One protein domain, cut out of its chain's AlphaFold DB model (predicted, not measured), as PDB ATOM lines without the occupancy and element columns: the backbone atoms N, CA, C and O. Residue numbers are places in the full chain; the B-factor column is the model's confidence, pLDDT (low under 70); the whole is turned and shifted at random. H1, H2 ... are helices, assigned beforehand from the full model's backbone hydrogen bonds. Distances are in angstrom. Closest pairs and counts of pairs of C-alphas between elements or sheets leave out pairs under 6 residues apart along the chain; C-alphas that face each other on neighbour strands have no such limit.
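AT A GLANCE: This is residues 5 to 104 of the 112 residues of an uncharacterized protein of Stenotrophomonas koreensis (UniProt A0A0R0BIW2). One long helix, H2, makes the length of an open, all-helix rod, and H4 comes back slantwise to meet it at residues 34 to 41, so that H2, the small H3 at its far end, residues 68 to 76 and H4 frame a gap. H5 follows H4 onto the first part of H2, and H1 lies on the far side of H4 and H5 from H2, joined to the body loosely. The 100 printed residues hold five named helices, in the order H1, H2, H3, H4, H5, and no named strand. The whole is only just loose, close to extended, with a radius of gyration of the C-alphas of 18.7 A and spans of 58 by 27 by 20 A.

HOW THE PARTS SIT: The hub is H2, residues 26 to 60, which touches three helices. With residues 34 to 41 alone it touches residues 87 to 91 of H4, residues 77 to 91; the closest C-alphas are those of Ala 37 and Thr 91, 5.4 A apart. These two run opposite ways at a steep tilt of 37 degrees, only just beyond shallow. H5, residues 93 to 96, touches H2 at its residues 30 to 34 alone, with the C-alphas of Gln 30 and Val 94 closest at 6.5 A. H4 and H5 meet only through their link. H3, residues 64 to 67, touches residues 53 to 57 of H2, the C-alphas of Ala 57 and Leu 64 being closest at 5.3 A. H1, residues 5 to 14, is close to H4 but not clearly touching: the closest C-alphas, of Ala 5 and Ala 86, are 6.1 A apart, and the two run the same way at a shallow tilt of 19 degrees. H1 and H5 are near each other, while H1 and H2 are apart, as are H3 and H4. Every O i to N i+4 pair is within hydrogen-bond range in H2 and H4, and 5 of 6 are in H1; H3 and H5 are too short for such a pair. Residues 20 to 21 pair with residues 102 to 103, parallel, as strands do.

IN THESE COORDINATES: H2 is 50.1 A long, from C-alpha 26 at (41.218, 20.026, 22.740) to C-alpha 60 at (28.683, 34.246, 69.118). H4 is 20.9 A long and ends with C-alpha 91 at (34.004, 27.133, 36.245). H1 is 15.0 A long and begins at C-alpha 5, (26.465, 36.513, 35.125). H3 and H5 measure 5.2 A and 5.1 A.

THE WHOLE: The C-alphas of Gly 61 and Asp 103, 58.1 A apart, are the two farthest apart. The printed part has no cut. The link from H1 to H2, 11 residues, is long. Residues 43 to 48 of H2 stand free, and so do residues 69 to 81, of which 77 to 81 belong to H4. The mean pLDDT of the printed part is 79.5; residues 12 to 20, 71 to 75, 78 to 79 and 97 to 104 are under 70.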
ATOM      1  N   ALA A   5      26.177  37.321  36.304       70.94
ATOM      2  CA  ALA A   5      26.465  36.513  35.125       70.94
ATOM      3  C   ALA A   5      26.603  37.375  33.861       70.94
ATOM      4  O   ALA A   5      27.593  37.258  33.136       70.94
ATOM      5  N   ASP A   6      25.667  38.301  33.646       74.25
ATOM      6  CA  ASP A   6      25.665  39.192  32.480       74.25
ATOM      7  C   ASP A   6      26.905  40.096  32.449       74.25
ATOM      8  O   ASP A   6      27.499  40.318  31.393       74.25
ATOM      9  N   ALA A   7      27.344  40.584  33.614       77.00
ATOM     10  CA  ALA A   7      28.550  41.402  33.727       77.00
ATOM     11  C   ALA A   7      29.827  40.622  33.357       77.00
ATOM     12  O   ALA A   7      30.719  41.160  32.694       77.00
ATOM     13  N   VAL A   8      29.910  39.341  33.738       70.50
ATOM     14  CA  VAL A   8      31.033  38.462  33.376       70.50
ATOM     15  C   VAL A   8      31.045  38.178  31.872       70.50
ATOM     16  O   VAL A   8      32.106  38.256  31.251       70.50
ATOM     17  N   LEU A   9      29.880  37.911  31.271       73.38
ATOM     18  CA  LEU A   9      29.738  37.710  29.823       73.38
ATOM     19  C   LEU A   9      30.109  38.967  29.018       73.38
ATOM     20  O   LEU A   9      30.757  38.874  27.977       73.38
ATOM     21  N   ALA A  10      29.764  40.159  29.507       75.94
ATOM     22  CA  ALA A  10      30.146  41.414  28.862       75.94
ATOM     23  C   ALA A  10      31.671  41.636  28.866       75.94
ATOM     24  O   ALA A  10      32.240  42.025  27.846       75.94
ATOM     25  N   LEU A  11      32.344  41.342  29.985       72.00
ATOM     26  CA  LEU A  11      33.805  41.442  30.105       72.00
ATOM     27  C   LEU A  11      34.541  40.397  29.249       72.00
ATOM     28  O   LEU A  11      35.652  40.624  28.779       72.00
ATOM     29  N   LEU A  12      33.932  39.230  29.048       65.94
ATOM     30  CA  LEU A  12      34.460  38.184  28.178       65.94
ATOM     31  C   LEU A  12      34.554  38.646  26.723       65.94
ATOM     32  O   LEU A  12      35.604  38.530  26.093       65.94
ATOM     33  N   ASN A  13      33.483  39.263  26.229       68.44
ATOM     34  CA  ASN A  13      33.381  39.705  24.843       68.44
ATOM     35  C   ASN A  13      34.395  40.795  24.449       68.44
ATOM     36  O   ASN A  13      34.652  40.975  23.253       68.44
ATOM     37  N   THR A  14      34.980  41.510  25.419       69.38
ATOM     38  CA  THR A  14      35.971  42.572  25.181       69.38
ATOM     39  C   THR A  14      37.417  42.064  25.123       69.38
ATOM     40  O   THR A  14      38.250  42.690  24.468       69.38
ATOM     41  N   ALA A  15      37.740  40.911  25.721       59.81
ATOM     42  CA  ALA A  15      39.099  40.360  25.778       59.81
ATOM     43  C   ALA A  15      39.383  39.384  24.615       59.81
ATOM     44  O   ALA A  15      39.527  38.176  24.808       59.81
ATOM     45  N   ARG A  16      39.463  39.894  23.379       57.44
ATOM     46  CA  ARG A  16      39.660  39.064  22.176       57.44
ATOM     47  C   ARG A  16      41.139  38.820  21.864       57.44
ATOM     48  O   ARG A  16      41.779  39.614  21.187       57.44
ATOM     49  N   GLY A  17      41.652  37.676  22.310       62.28
ATOM     50  CA  GLY A  17      42.902  37.090  21.824       62.28
ATOM     51  C   GLY A  17      42.743  35.582  21.635       62.28
ATOM     52  O   GLY A  17      42.111  34.919  22.462       62.28
ATOM     53  N   GLN A  18      43.294  35.037  20.548       59.31
ATOM     54  CA  GLN A  18      43.340  33.589  20.334       59.31
ATOM     55  C   GLN A  18      44.265  32.961  21.379       59.31
ATOM     56  O   GLN A  18      45.395  33.416  21.560       59.31
ATOM     57  N   ARG A  19      43.773  31.955  22.110       62.44
ATOM     58  CA  ARG A  19      44.573  31.262  23.123       62.44
ATOM     59  C   ARG A  19      45.156  29.998  22.490       62.44
ATOM     60  O   ARG A  19      44.371  29.173  22.026       62.44
ATOM     61  N   PRO A  20      46.488  29.843  22.453       65.56
ATOM     62  CA  PRO A  20      47.090  28.602  21.996       65.56
ATOM     63  C   PRO A  20      46.746  27.465  22.960       65.56
ATOM     64  O   PRO A  20      46.585  27.696  24.162       65.56
ATOM     65  N   TYR A  21      46.625  26.262  22.413       70.25
ATOM     66  CA  TYR A  21      46.444  25.027  23.167       70.25
ATOM     67  C   TYR A  21      47.765  24.245  23.174       70.25
ATOM     68  O   TYR A  21      48.578  24.368  22.257       70.25
ATOM     69  N   SER A  22      48.012  23.499  24.244       72.62
ATOM     70  CA  SER A  22      49.262  22.777  24.504       72.62
ATOM     71  C   SER A  22      49.105  21.256  24.434       72.62
ATOM     72  O   SER A  22      50.099  20.555  24.251       72.62
ATOM     73  N   MET A  23      47.885  20.736  24.591       79.50
ATOM     74  CA  MET A  23      47.594  19.301  24.589       79.50
ATOM     75  C   MET A  23      47.292  18.780  23.180       79.50
ATOM     76  O   MET A  23      46.902  19.523  22.286       79.50
ATOM     77  N   GLU A  24      47.436  17.470  22.979       77.44
ATOM     78  CA  GLU A  24      47.134  16.819  21.693       77.44
ATOM     79  C   GLU A  24      45.646  16.867  21.327       77.44
ATOM     80  O   GLU A  24      45.294  16.845  20.149       77.44
ATOM     81  N   ASN A  25      44.783  16.930  22.339       81.81
ATOM     82  CA  ASN A  25      43.340  16.872  22.214       81.81
ATOM     83  C   ASN A  25      42.711  18.071  22.947       81.81
ATOM     84  O   ASN A  25      43.006  18.333  24.119       81.81
ATOM     85  N   GLN A  26      41.841  18.798  22.245       80.06
ATOM     86  CA  GLN A  26      41.218  20.026  22.740       80.06
ATOM     87  C   GLN A  26      40.310  19.762  23.948       80.06
ATOM     88  O   GLN A  26      40.306  20.546  24.897       80.06
ATOM     89  N   GLU A  27      39.573  18.655  23.944       83.38
ATOM     90  CA  GLU A  27      38.679  18.255  25.028       83.38
ATOM     91  C   GLU A  27      39.453  17.986  26.329       83.38
ATOM     92  O   GLU A  27      38.992  18.335  27.416       83.38
ATOM     93  N   THR A  28      40.669  17.442  26.227       86.19
ATOM     94  CA  THR A  28      41.569  17.208  27.369       86.19
ATOM     95  C   THR A  28      42.019  18.525  27.989       86.19
ATOM     96  O   THR A  28      41.997  18.683  29.211       86.19
ATOM     97  N   GLU A  29      42.374  19.507  27.161       82.88
ATOM     98  CA  GLU A  29      42.761  20.832  27.644       82.88
ATOM     99  C   GLU A  29      41.585  21.595  28.258       82.88
ATOM    100  O   GLU A  29      41.741  22.252  29.287       82.88
ATOM    101  N   GLN A  30      40.391  21.462  27.678       84.06
ATOM    102  CA  GLN A  30      39.163  22.014  28.247       84.06
ATOM    103  C   GLN A  30      38.839  21.379  29.601       84.06
ATOM    104  O   GLN A  30      38.570  22.106  30.556       84.06
ATOM    105  N   CYS A  31      38.913  20.050  29.712       87.44
ATOM    106  CA  CYS A  31      38.705  19.336  30.969       87.44
ATOM    107  C   CYS A  31      39.695  19.811  32.039       87.44
ATOM    108  O   CYS A  31      39.279  20.235  33.116       87.44
ATOM    109  N   PHE A  32      40.990  19.858  31.706       86.12
ATOM    110  CA  PHE A  32      42.025  20.350  32.612       86.12
ATOM    111  C   PHE A  32      41.786  21.805  33.043       86.12
ATOM    112  O   PHE A  32      41.919  22.134  34.223       86.12
ATOM    113  N   ALA A  33      41.377  22.678  32.117       84.19
ATOM    114  CA  ALA A  33      41.058  24.069  32.423       84.19
ATOM    115  C   ALA A  33      39.863  24.202  33.384       84.19
ATOM    116  O   ALA A  33      39.928  25.008  34.314       84.19
ATOM    117  N   VAL A  34      38.803  23.404  33.198       86.44
ATOM    118  CA  VAL A  34      37.659  23.345  34.127       86.44
ATOM    119  C   VAL A  34      38.107  22.847  35.500       86.44
ATOM    120  O   VAL A  34      37.767  23.459  36.511       86.44
ATOM    121  N   THR A  35      38.900  21.773  35.558       87.88
ATOM    122  CA  THR A  35      39.410  21.226  36.823       87.88
ATOM    123  C   THR A  35      40.253  22.246  37.581       87.88
ATOM    124  O   THR A  35      40.081  22.408  38.788       87.88
ATOM    125  N   LEU A  36      41.134  22.973  36.888       86.81
ATOM    126  CA  LEU A  36      41.947  24.013  37.513       86.81
ATOM    127  C   LEU A  36      41.080  25.169  38.031       86.81
ATOM    128  O   LEU A  36      41.301  25.641  39.145       86.81
ATOM    129  N   ALA A  37      40.079  25.600  37.257       85.62
ATOM    130  CA  ALA A  37      39.138  26.629  37.692       85.62
ATOM    131  C   ALA A  37      38.375  26.198  38.956       85.62
ATOM    132  O   ALA A  37      38.315  26.962  39.919       85.62
ATOM    133  N   LEU A  38      37.879  24.955  38.999       88.00
ATOM    134  CA  LEU A  38      37.243  24.378  40.188       88.00
ATOM    135  C   LEU A  38      38.173  24.370  41.398       88.00
ATOM    136  O   LEU A  38      37.754  24.745  42.489       88.00
ATOM    137  N   ALA A  39      39.428  23.954  41.218       85.50
ATOM    138  CA  ALA A  39      40.392  23.896  42.309       85.50
ATOM    139  C   ALA A  39      40.634  25.286  42.919       85.50
ATOM    140  O   ALA A  39      40.635  25.430  44.140       85.50
ATOM    141  N   VAL A  40      40.781  26.315  42.079       86.62
ATOM    142  CA  VAL A  40      40.971  27.702  42.528       86.62
ATOM    143  C   VAL A  40      39.747  28.213  43.292       86.62
ATOM    144  O   VAL A  40      39.898  28.749  44.390       86.62
ATOM    145  N   GLU A  41      38.543  28.019  42.749       87.94
ATOM    146  CA  GLU A  41      37.301  28.439  43.411       87.94
ATOM    147  C   GLU A  41      37.093  27.699  44.743       87.94
ATOM    148  O   GLU A  41      36.713  28.317  45.741       87.94
ATOM    149  N   LEU A  42      37.406  26.400  44.808       87.31
ATOM    150  CA  LEU A  42      37.307  25.608  46.035       87.31
ATOM    151  C   LEU A  42      38.292  26.088  47.108       87.31
ATOM    152  O   LEU A  42      37.907  26.235  48.266       87.31
ATOM    153  N   ILE A  43      39.544  26.372  46.736       88.31
ATOM    154  CA  ILE A  43      40.552  26.906  47.664       88.31
ATOM    155  C   ILE A  43      40.099  28.260  48.221       88.31
ATOM    156  O   ILE A  43      40.106  28.456  49.437       88.31
ATOM    157  N   ALA A  44      39.663  29.176  47.350       87.88
ATOM    158  CA  ALA A  44      39.187  30.494  47.761       87.88
ATOM    159  C   ALA A  44      37.940  30.405  48.658       87.88
ATOM    160  O   ALA A  44      37.809  31.153  49.631       87.88
ATOM    161  N   THR A  45      37.038  29.468  48.358       89.06
ATOM    162  CA  THR A  45      35.834  29.223  49.158       89.06
ATOM    163  C   THR A  45      36.187  28.666  50.532       89.06
ATOM    164  O   THR A  45      35.691  29.186  51.527       89.06
ATOM    165  N   ASN A  46      37.085  27.679  50.613       88.12
ATOM    166  CA  ASN A  46      37.531  27.108  51.884       88.12
ATOM    167  C   ASN A  46      38.180  28.161  52.795       88.12
ATOM    168  O   ASN A  46      37.863  28.208  53.981       88.12
ATOM    169  N   ASP A  47      39.028  29.040  52.246       91.75
ATOM    170  CA  ASP A  47      39.616  30.155  53.006       91.75
ATOM    171  C   ASP A  47      38.541  31.115  53.532       91.75
ATOM    172  O   ASP A  47      38.529  31.489  54.707       91.75
ATOM    173  N   ARG A  48      37.601  31.508  52.666       92.69
ATOM    174  CA  ARG A  48      36.524  32.425  53.049       92.69
ATOM    175  C   ARG A  48      35.619  31.816  54.119       92.69
ATOM    176  O   ARG A  48      35.239  32.530  55.043       92.69
ATOM    177  N   VAL A  49      35.289  30.530  54.004       91.31
ATOM    178  CA  VAL A  49      34.497  29.798  54.999       91.31
ATOM    179  C   VAL A  49      35.237  29.743  56.333       91.31
ATOM    180  O   VAL A  49      34.658  30.155  57.332       91.31
ATOM    181  N   ASP A  50      36.517  29.356  56.368       92.88
ATOM    182  CA  ASP A  50      37.285  29.304  57.624       92.88
ATOM    183  C   ASP A  50      37.355  30.681  58.308       92.88
ATOM    184  O   ASP A  50      37.129  30.790  59.516       92.88
ATOM    185  N   ARG A  51      37.573  31.762  57.542       95.12
ATOM    186  CA  ARG A  51      37.551  33.129  58.091       95.12
ATOM    187  C   ARG A  51      36.189  33.511  58.667       95.12
ATOM    188  O   ARG A  51      36.139  34.066  59.764       95.12
ATOM    189  N   LEU A  52      35.100  33.210  57.960       94.69
ATOM    190  CA  LEU A  52      33.741  33.499  58.428       94.69
ATOM    191  C   LEU A  52      33.378  32.682  59.673       94.69
ATOM    192  O   LEU A  52      32.815  33.231  60.615       94.69
ATOM    193  N   GLU A  53      33.738  31.399  59.716       94.00
ATOM    194  CA  GLU A  53      33.512  30.535  60.878       94.00
ATOM    195  C   GLU A  53      34.240  31.057  62.121       94.00
ATOM    196  O   GLU A  53      33.668  31.065  63.212       94.00
ATOM    197  N   ARG A  54      35.485  31.533  61.969       94.25
ATOM    198  CA  ARG A  54      36.255  32.131  63.070       94.25
ATOM    199  C   ARG A  54      35.637  33.429  63.569       94.25
ATOM    200  O   ARG A  54      35.485  33.590  64.776       94.25
ATOM    201  N   GLN A  55      35.242  34.319  62.659       96.62
ATOM    202  CA  GLN A  55      34.555  35.563  63.021       96.62
ATOM    203  C   GLN A  55      33.222  35.283  63.723       96.62
ATOM    204  O   GLN A  55      32.890  35.923  64.718       96.62
ATOM    205  N   LEU A  56      32.463  34.293  63.251       94.06
ATOM    206  CA  LEU A  56      31.199  33.907  63.866       94.06
ATOM    207  C   LEU A  56      31.402  33.274  65.249       94.06
ATOM    208  O   LEU A  56      30.619  33.547  66.158       94.06
ATOM    209  N   ALA A  57      32.439  32.457  65.435       94.44
ATOM    210  CA  ALA A  57      32.802  31.914  66.744       94.44
ATOM    211  C   ALA A  57      33.114  33.039  67.746       94.44
ATOM    212  O   ALA A  57      32.585  33.036  68.855       94.44
ATOM    213  N   GLU A  58      33.894  34.038  67.323       96.06
ATOM    214  CA  GLU A  58      34.212  35.217  68.134       96.06
ATOM    215  C   GLU A  58      32.951  36.012  68.510       96.06
ATOM    216  O   GLU A  58      32.717  36.279  69.687       96.06
ATOM    217  N   LEU A  59      32.089  36.319  67.535       96.38
ATOM    218  CA  LEU A  59      30.868  37.103  67.755       96.38
ATOM    219  C   LEU A  59      29.807  36.370  68.584       96.38
ATOM    220  O   LEU A  59      29.077  36.995  69.350       96.38
ATOM    221  N   SER A  60      29.686  35.054  68.413       93.12
ATOM    222  CA  SER A  60      28.683  34.246  69.118       93.12
ATOM    223  C   SER A  60      29.149  33.758  70.491       93.12
ATOM    224  O   SER A  60      28.338  33.205  71.236       93.12
ATOM    225  N   GLY A  61      30.439  33.908  70.817       93.81
ATOM    226  CA  GLY A  61      31.056  33.347  72.023       93.81
ATOM    227  C   GLY A  61      31.086  31.814  72.051       93.81
ATOM    228  O   GLY A  61      31.407  31.225  73.084       93.81
ATOM    229  N   LYS A  62      30.735  31.152  70.941       94.06
ATOM    230  CA  LYS A  62      30.720  29.692  70.823       94.06
ATOM    231  C   LYS A  62      32.080  29.178  70.362       94.06
ATOM    232  O   LYS A  62      32.752  29.827  69.558       94.06
ATOM    233  N   PRO A  63      32.487  27.972  70.781       93.88
ATOM    234  CA  PRO A  63      33.698  27.366  70.258       93.88
ATOM    235  C   PRO A  63      33.528  27.002  68.770       93.88
ATOM    236  O   PRO A  63      32.471  26.547  68.335       93.88
ATOM    237  N   LEU A  64      34.604  27.132  67.984       90.31
ATOM    238  CA  LEU A  64      34.597  26.952  66.519       90.31
ATOM    239  C   LEU A  64      33.962  25.627  66.050       90.31
ATOM    240  O   LEU A  64      33.256  25.573  65.047       90.31
ATOM    241  N   HIS A  65      34.183  24.540  66.790       91.25
ATOM    242  CA  HIS A  65      33.646  23.219  66.457       91.25
ATOM    243  C   HIS A  65      32.117  23.101  66.637       91.25
ATOM    244  O   HIS A  65      31.507  22.184  66.091       91.25
ATOM    245  N   GLU A  66      31.479  23.984  67.411       90.50
ATOM    246  CA  GLU A  66      30.016  24.082  67.484       90.50
ATOM    247  C   GLU A  66      29.454  24.858  66.295       90.50
ATOM    248  O   GLU A  66      28.456  24.430  65.719       90.50
ATOM    249  N   VAL A  67      30.135  25.928  65.870       89.12
ATOM    250  CA  VAL A  67      29.785  26.692  64.659       89.12
ATOM    251  C   VAL A  67      29.799  25.788  63.422       89.12
ATOM    252  O   VAL A  67      28.851  25.777  62.650       89.12
ATOM    253  N   ARG A  68      30.813  24.927  63.279       86.94
ATOM    254  CA  ARG A  68      30.906  23.965  62.161       86.94
ATOM    255  C   ARG A  68      29.809  22.901  62.135       86.94
ATOM    256  O   ARG A  68      29.575  22.288  61.100       86.94
ATOM    257  N   ARG A  69      29.175  22.631  63.278       85.94
ATOM    258  CA  ARG A  69      28.122  21.612  63.406       85.94
ATOM    259  C   ARG A  69      26.717  22.185  63.239       85.94
ATOM    260  O   ARG A  69      25.771  21.403  63.167       85.94
ATOM    261  N   SER A  70      26.553  23.511  63.204       73.25
ATOM    262  CA  SER A  70      25.229  24.109  63.035       73.25
ATOM    263  C   SER A  70      24.681  23.831  61.634       73.25
ATOM    264  O   SER A  70      25.362  24.071  60.640       73.25
ATOM    265  N   GLY A  71      23.461  23.294  61.573       66.44
ATOM    266  CA  GLY A  71      22.788  22.941  60.327       66.44
ATOM    267  C   GLY A  71      22.309  24.155  59.529       66.44
ATOM    268  O   GLY A  71      22.196  25.264  60.045       66.44
ATOM    269  N   SER A  72      22.016  23.914  58.252       63.41
ATOM    270  CA  SER A  72      21.538  24.930  57.316       63.41
ATOM    271  C   SER A  72      20.111  25.398  57.627       63.41
ATOM    272  O   SER A  72      19.226  24.582  57.877       63.41
ATOM    273  N   ASP A  73      19.882  26.707  57.503       67.94
ATOM    274  CA  ASP A  73      18.563  27.344  57.481       67.94
ATOM    275  C   ASP A  73      17.953  27.290  56.063       67.94
ATOM    276  O   ASP A  73      18.654  27.469  55.057       67.94
ATOM    277  N   ALA A  74      16.645  27.034  55.982       66.44
ATOM    278  CA  ALA A  74      15.866  27.010  54.747       66.44
ATOM    279  C   ALA A  74      15.715  28.407  54.117       66.44
ATOM    280  O   ALA A  74      15.573  28.515  52.901       66.44
ATOM    281  N   VAL A  75      15.799  29.480  54.913       66.31
ATOM    282  CA  VAL A  75      15.674  30.866  54.425       66.31
ATOM    283  C   VAL A  75      16.865  31.274  53.543       66.31
ATOM    284  O   VAL A  75      16.700  32.031  52.590       66.31
ATOM    285  N   ALA A  76      18.050  30.707  53.780       72.00
ATOM    286  CA  ALA A  76      19.267  31.010  53.019       72.00
ATOM    287  C   ALA A  76      19.353  30.307  51.643       72.00
ATOM    288  O   ALA A  76      20.340  30.465  50.923       72.00
ATOM    289  N   GLU A  77      18.349  29.515  51.253       71.19
ATOM    290  CA  GLU A  77      18.414  28.667  50.055       71.19
ATOM    291  C   GLU A  77      18.402  29.458  48.739       71.19
ATOM    292  O   GLU A  77      19.142  29.132  47.810       71.19
ATOM    293  N   GLN A  78      17.625  30.542  48.656       68.94
ATOM    294  CA  GLN A  78      17.568  31.368  47.442       68.94
ATOM    295  C   GLN A  78      18.870  32.132  47.181       68.94
ATOM    296  O   GLN A  78      19.304  32.241  46.035       68.94
ATOM    297  N   GLU A  79      19.534  32.615  48.230       69.88
ATOM    298  CA  GLU A  79      20.827  33.292  48.098       69.88
ATOM    299  C   GLU A  79      21.936  32.310  47.685       69.88
ATOM    300  O   GLU A  79      22.809  32.654  46.882       69.88
ATOM    301  N   ARG A  80      21.863  31.054  48.157       76.75
ATOM    302  CA  ARG A  80      22.759  29.970  47.720       76.75
ATOM    303  C   ARG A  80      22.606  29.652  46.236       76.75
ATOM    304  O   ARG A  80      23.616  29.460  45.565       76.75
ATOM    305  N   LEU A  81      21.381  29.627  45.711       79.06
ATOM    306  CA  LEU A  81      21.138  29.345  44.292       79.06
ATOM    307  C   LEU A  81      21.849  30.355  43.379       79.06
ATOM    308  O   LEU A  81      22.604  29.950  42.495       79.06
ATOM    309  N   ALA A  82      21.710  31.656  43.650       76.81
ATOM    310  CA  ALA A  82      22.379  32.696  42.864       76.81
ATOM    311  C   ALA A  82      23.919  32.615  42.957       76.81
ATOM    312  O   ALA A  82      24.631  32.821  41.968       76.81
ATOM    313  N   ALA A  83      24.457  32.282  44.136       77.94
ATOM    314  CA  ALA A  83      25.893  32.081  44.325       77.94
ATOM    315  C   ALA A  83      26.421  30.843  43.570       77.94
ATOM    316  O   ALA A  83      27.517  30.881  42.995       77.94
ATOM    317  N   ASN A  84      25.634  29.765  43.527       81.50
ATOM    318  CA  ASN A  84      25.966  28.539  42.806       81.50
ATOM    319  C   ASN A  84      25.992  28.764  41.290       81.50
ATOM    320  O   ASN A  84      26.940  28.340  40.630       81.50
ATOM    321  N   GLU A  85      25.019  29.494  40.738       83.56
ATOM    322  CA  GLU A  85      24.989  29.850  39.310       83.56
ATOM    323  C   GLU A  85      26.228  30.645  38.890       83.56
ATOM    324  O   GLU A  85      26.876  30.330  37.886       83.56
ATOM    325  N   ALA A  86      26.625  31.638  39.692       80.69
ATOM    326  CA  ALA A  86      27.830  32.415  39.426       80.69
ATOM    327  C   ALA A  86      29.103  31.544  39.451       80.69
ATOM    328  O   ALA A  86      30.007  31.743  38.637       80.69
ATOM    329  N   THR A  87      29.171  30.569  40.360       81.81
ATOM    330  CA  THR A  87      30.300  29.627  40.477       81.81
ATOM    331  C   THR A  87      30.369  28.676  39.283       81.81
ATOM    332  O   THR A  87      31.445  28.470  38.713       81.81
ATOM    333  N   LEU A  88      29.220  28.150  38.849       81.62
ATOM    334  CA  LEU A  88      29.115  27.312  37.653       81.62
ATOM    335  C   LEU A  88      29.574  28.066  36.405       81.62
ATOM    336  O   LEU A  88      30.358  27.530  35.629       81.62
ATOM    337  N   LEU A  89      29.171  29.326  36.237       83.69
ATOM    338  CA  LEU A  89      29.594  30.143  35.098       83.69
ATOM    339  C   LEU A  89      31.101  30.414  35.072       83.69
ATOM    340  O   LEU A  89      31.709  30.351  34.006       83.69
ATOM    341  N   ARG A  90      31.731  30.693  36.223       80.75
ATOM    342  CA  ARG A  90      33.196  30.874  36.289       80.75
ATOM    343  C   ARG A  90      33.938  29.587  35.950       80.75
ATOM    344  O   ARG A  90      34.909  29.624  35.198       80.75
ATOM    345  N   THR A  91      33.437  28.466  36.457       82.12
ATOM    346  CA  THR A  91      34.004  27.133  36.245       82.12
ATOM    347  C   THR A  91      33.887  26.683  34.789       82.12
ATOM    348  O   THR A  91      34.864  26.260  34.172       82.12
ATOM    349  N   LEU A  92      32.688  26.797  34.220       81.44
ATOM    350  CA  LEU A  92      32.357  26.329  32.874       81.44
ATOM    351  C   LEU A  92      32.633  27.386  31.800       81.44
ATOM    352  O   LEU A  92      32.302  27.187  30.633       81.44
ATOM    353  N   ARG A  93      33.288  28.496  32.162       78.38
ATOM    354  CA  ARG A  93      33.639  29.607  31.267       78.38
ATOM    355  C   ARG A  93      34.292  29.150  29.963       78.38
ATOM    356  O   ARG A  93      34.031  29.741  28.922       78.38
ATOM    357  N   VAL A  94      35.127  28.111  30.008       74.19
ATOM    358  CA  VAL A  94      35.821  27.579  28.821       74.19
ATOM    359  C   VAL A  94      34.872  26.947  27.793       74.19
ATOM    360  O   VAL A  94      35.215  26.885  26.616       74.19
ATOM    361  N   LEU A  95      33.687  26.508  28.224       78.38
ATOM    362  CA  LEU A  95      32.652  25.940  27.359       78.38
ATOM    363  C   LEU A  95      31.715  27.017  26.797       78.38
ATOM    364  O   LEU A  95      31.205  26.864  25.693       78.38
ATOM    365  N   VAL A  96      31.491  28.100  27.550       75.69
ATOM    366  CA  VAL A  96      30.602  29.209  27.154       75.69
ATOM    367  C   VAL A  96      31.280  30.162  26.165       75.69
ATOM    368  O   VAL A  96      30.625  30.680  25.268       75.69
ATOM    369  N   ASP A  97      32.589  30.371  26.308       69.38
ATOM    370  CA  ASP A  97      33.401  31.188  25.399       69.38
ATOM    371  C   ASP A  97      34.650  30.405  24.948       69.38
ATOM    372  O   ASP A  97      35.765  30.631  25.448       69.38
ATOM    373  N   PRO A  98      34.478  29.413  24.048       65.94
ATOM    374  CA  PRO A  98      35.594  28.656  23.514       65.94
ATOM    375  C   PRO A  98      36.425  29.575  22.617       65.94
ATOM    376  O   PRO A  98      36.021  29.955  21.517       65.94
ATOM    377  N   ARG A  99      37.618  29.949  23.086       65.06
ATOM    378  CA  ARG A  99      38.531  30.764  22.281       65.06
ATOM    379  C   ARG A  99      38.981  29.974  21.046       65.06
ATOM    380  O   ARG A  99      39.256  28.780  21.182       65.06
ATOM    381  N   PRO A 100      39.099  30.615  19.866       58.78
ATOM    382  CA  PRO A 100      39.557  29.933  18.665       58.78
ATOM    383  C   PRO A 100      40.940  29.334  18.910       58.78
ATOM    384  O   PRO A 100      41.863  30.041  19.329       58.78
ATOM    385  N   ALA A 101      41.050  28.033  18.662       57.09
ATOM    386  CA  ALA A 101      42.279  27.280  18.807       57.09
ATOM    387  C   ALA A 101      43.254  27.683  17.693       57.09
ATOM    388  O   ALA A 101      42.960  27.520  16.510       57.09
ATOM    389  N   VAL A 102      44.419  28.207  18.070       61.72
ATOM    390  CA  VAL A 102      45.567  28.303  17.162       61.72
ATOM    391  C   VAL A 102      46.580  27.283  17.627       61.72
ATOM    392  O   VAL A 102      47.072  27.375  18.751       61.72
ATOM    393  N   ASP A 103      46.874  26.313  16.766       59.16
ATOM    394  CA  ASP A 103      47.983  25.398  16.996       59.16
ATOM    395  C   ASP A 103      49.285  26.192  16.862       59.16
ATOM    396  O   ASP A 103      49.653  26.614  15.766       59.16
ATOM    397  N   GLN A 104      49.940  26.471  17.987       60.56
ATOM    398  CA  GLN A 104      51.257  27.113  18.018       60.56
ATOM    399  C   GLN A 104      52.360  26.119  18.384       60.56
ATOM    400  O   GLN A 104      53.481  26.540  18.685       60.56
TER     401      GLN A 104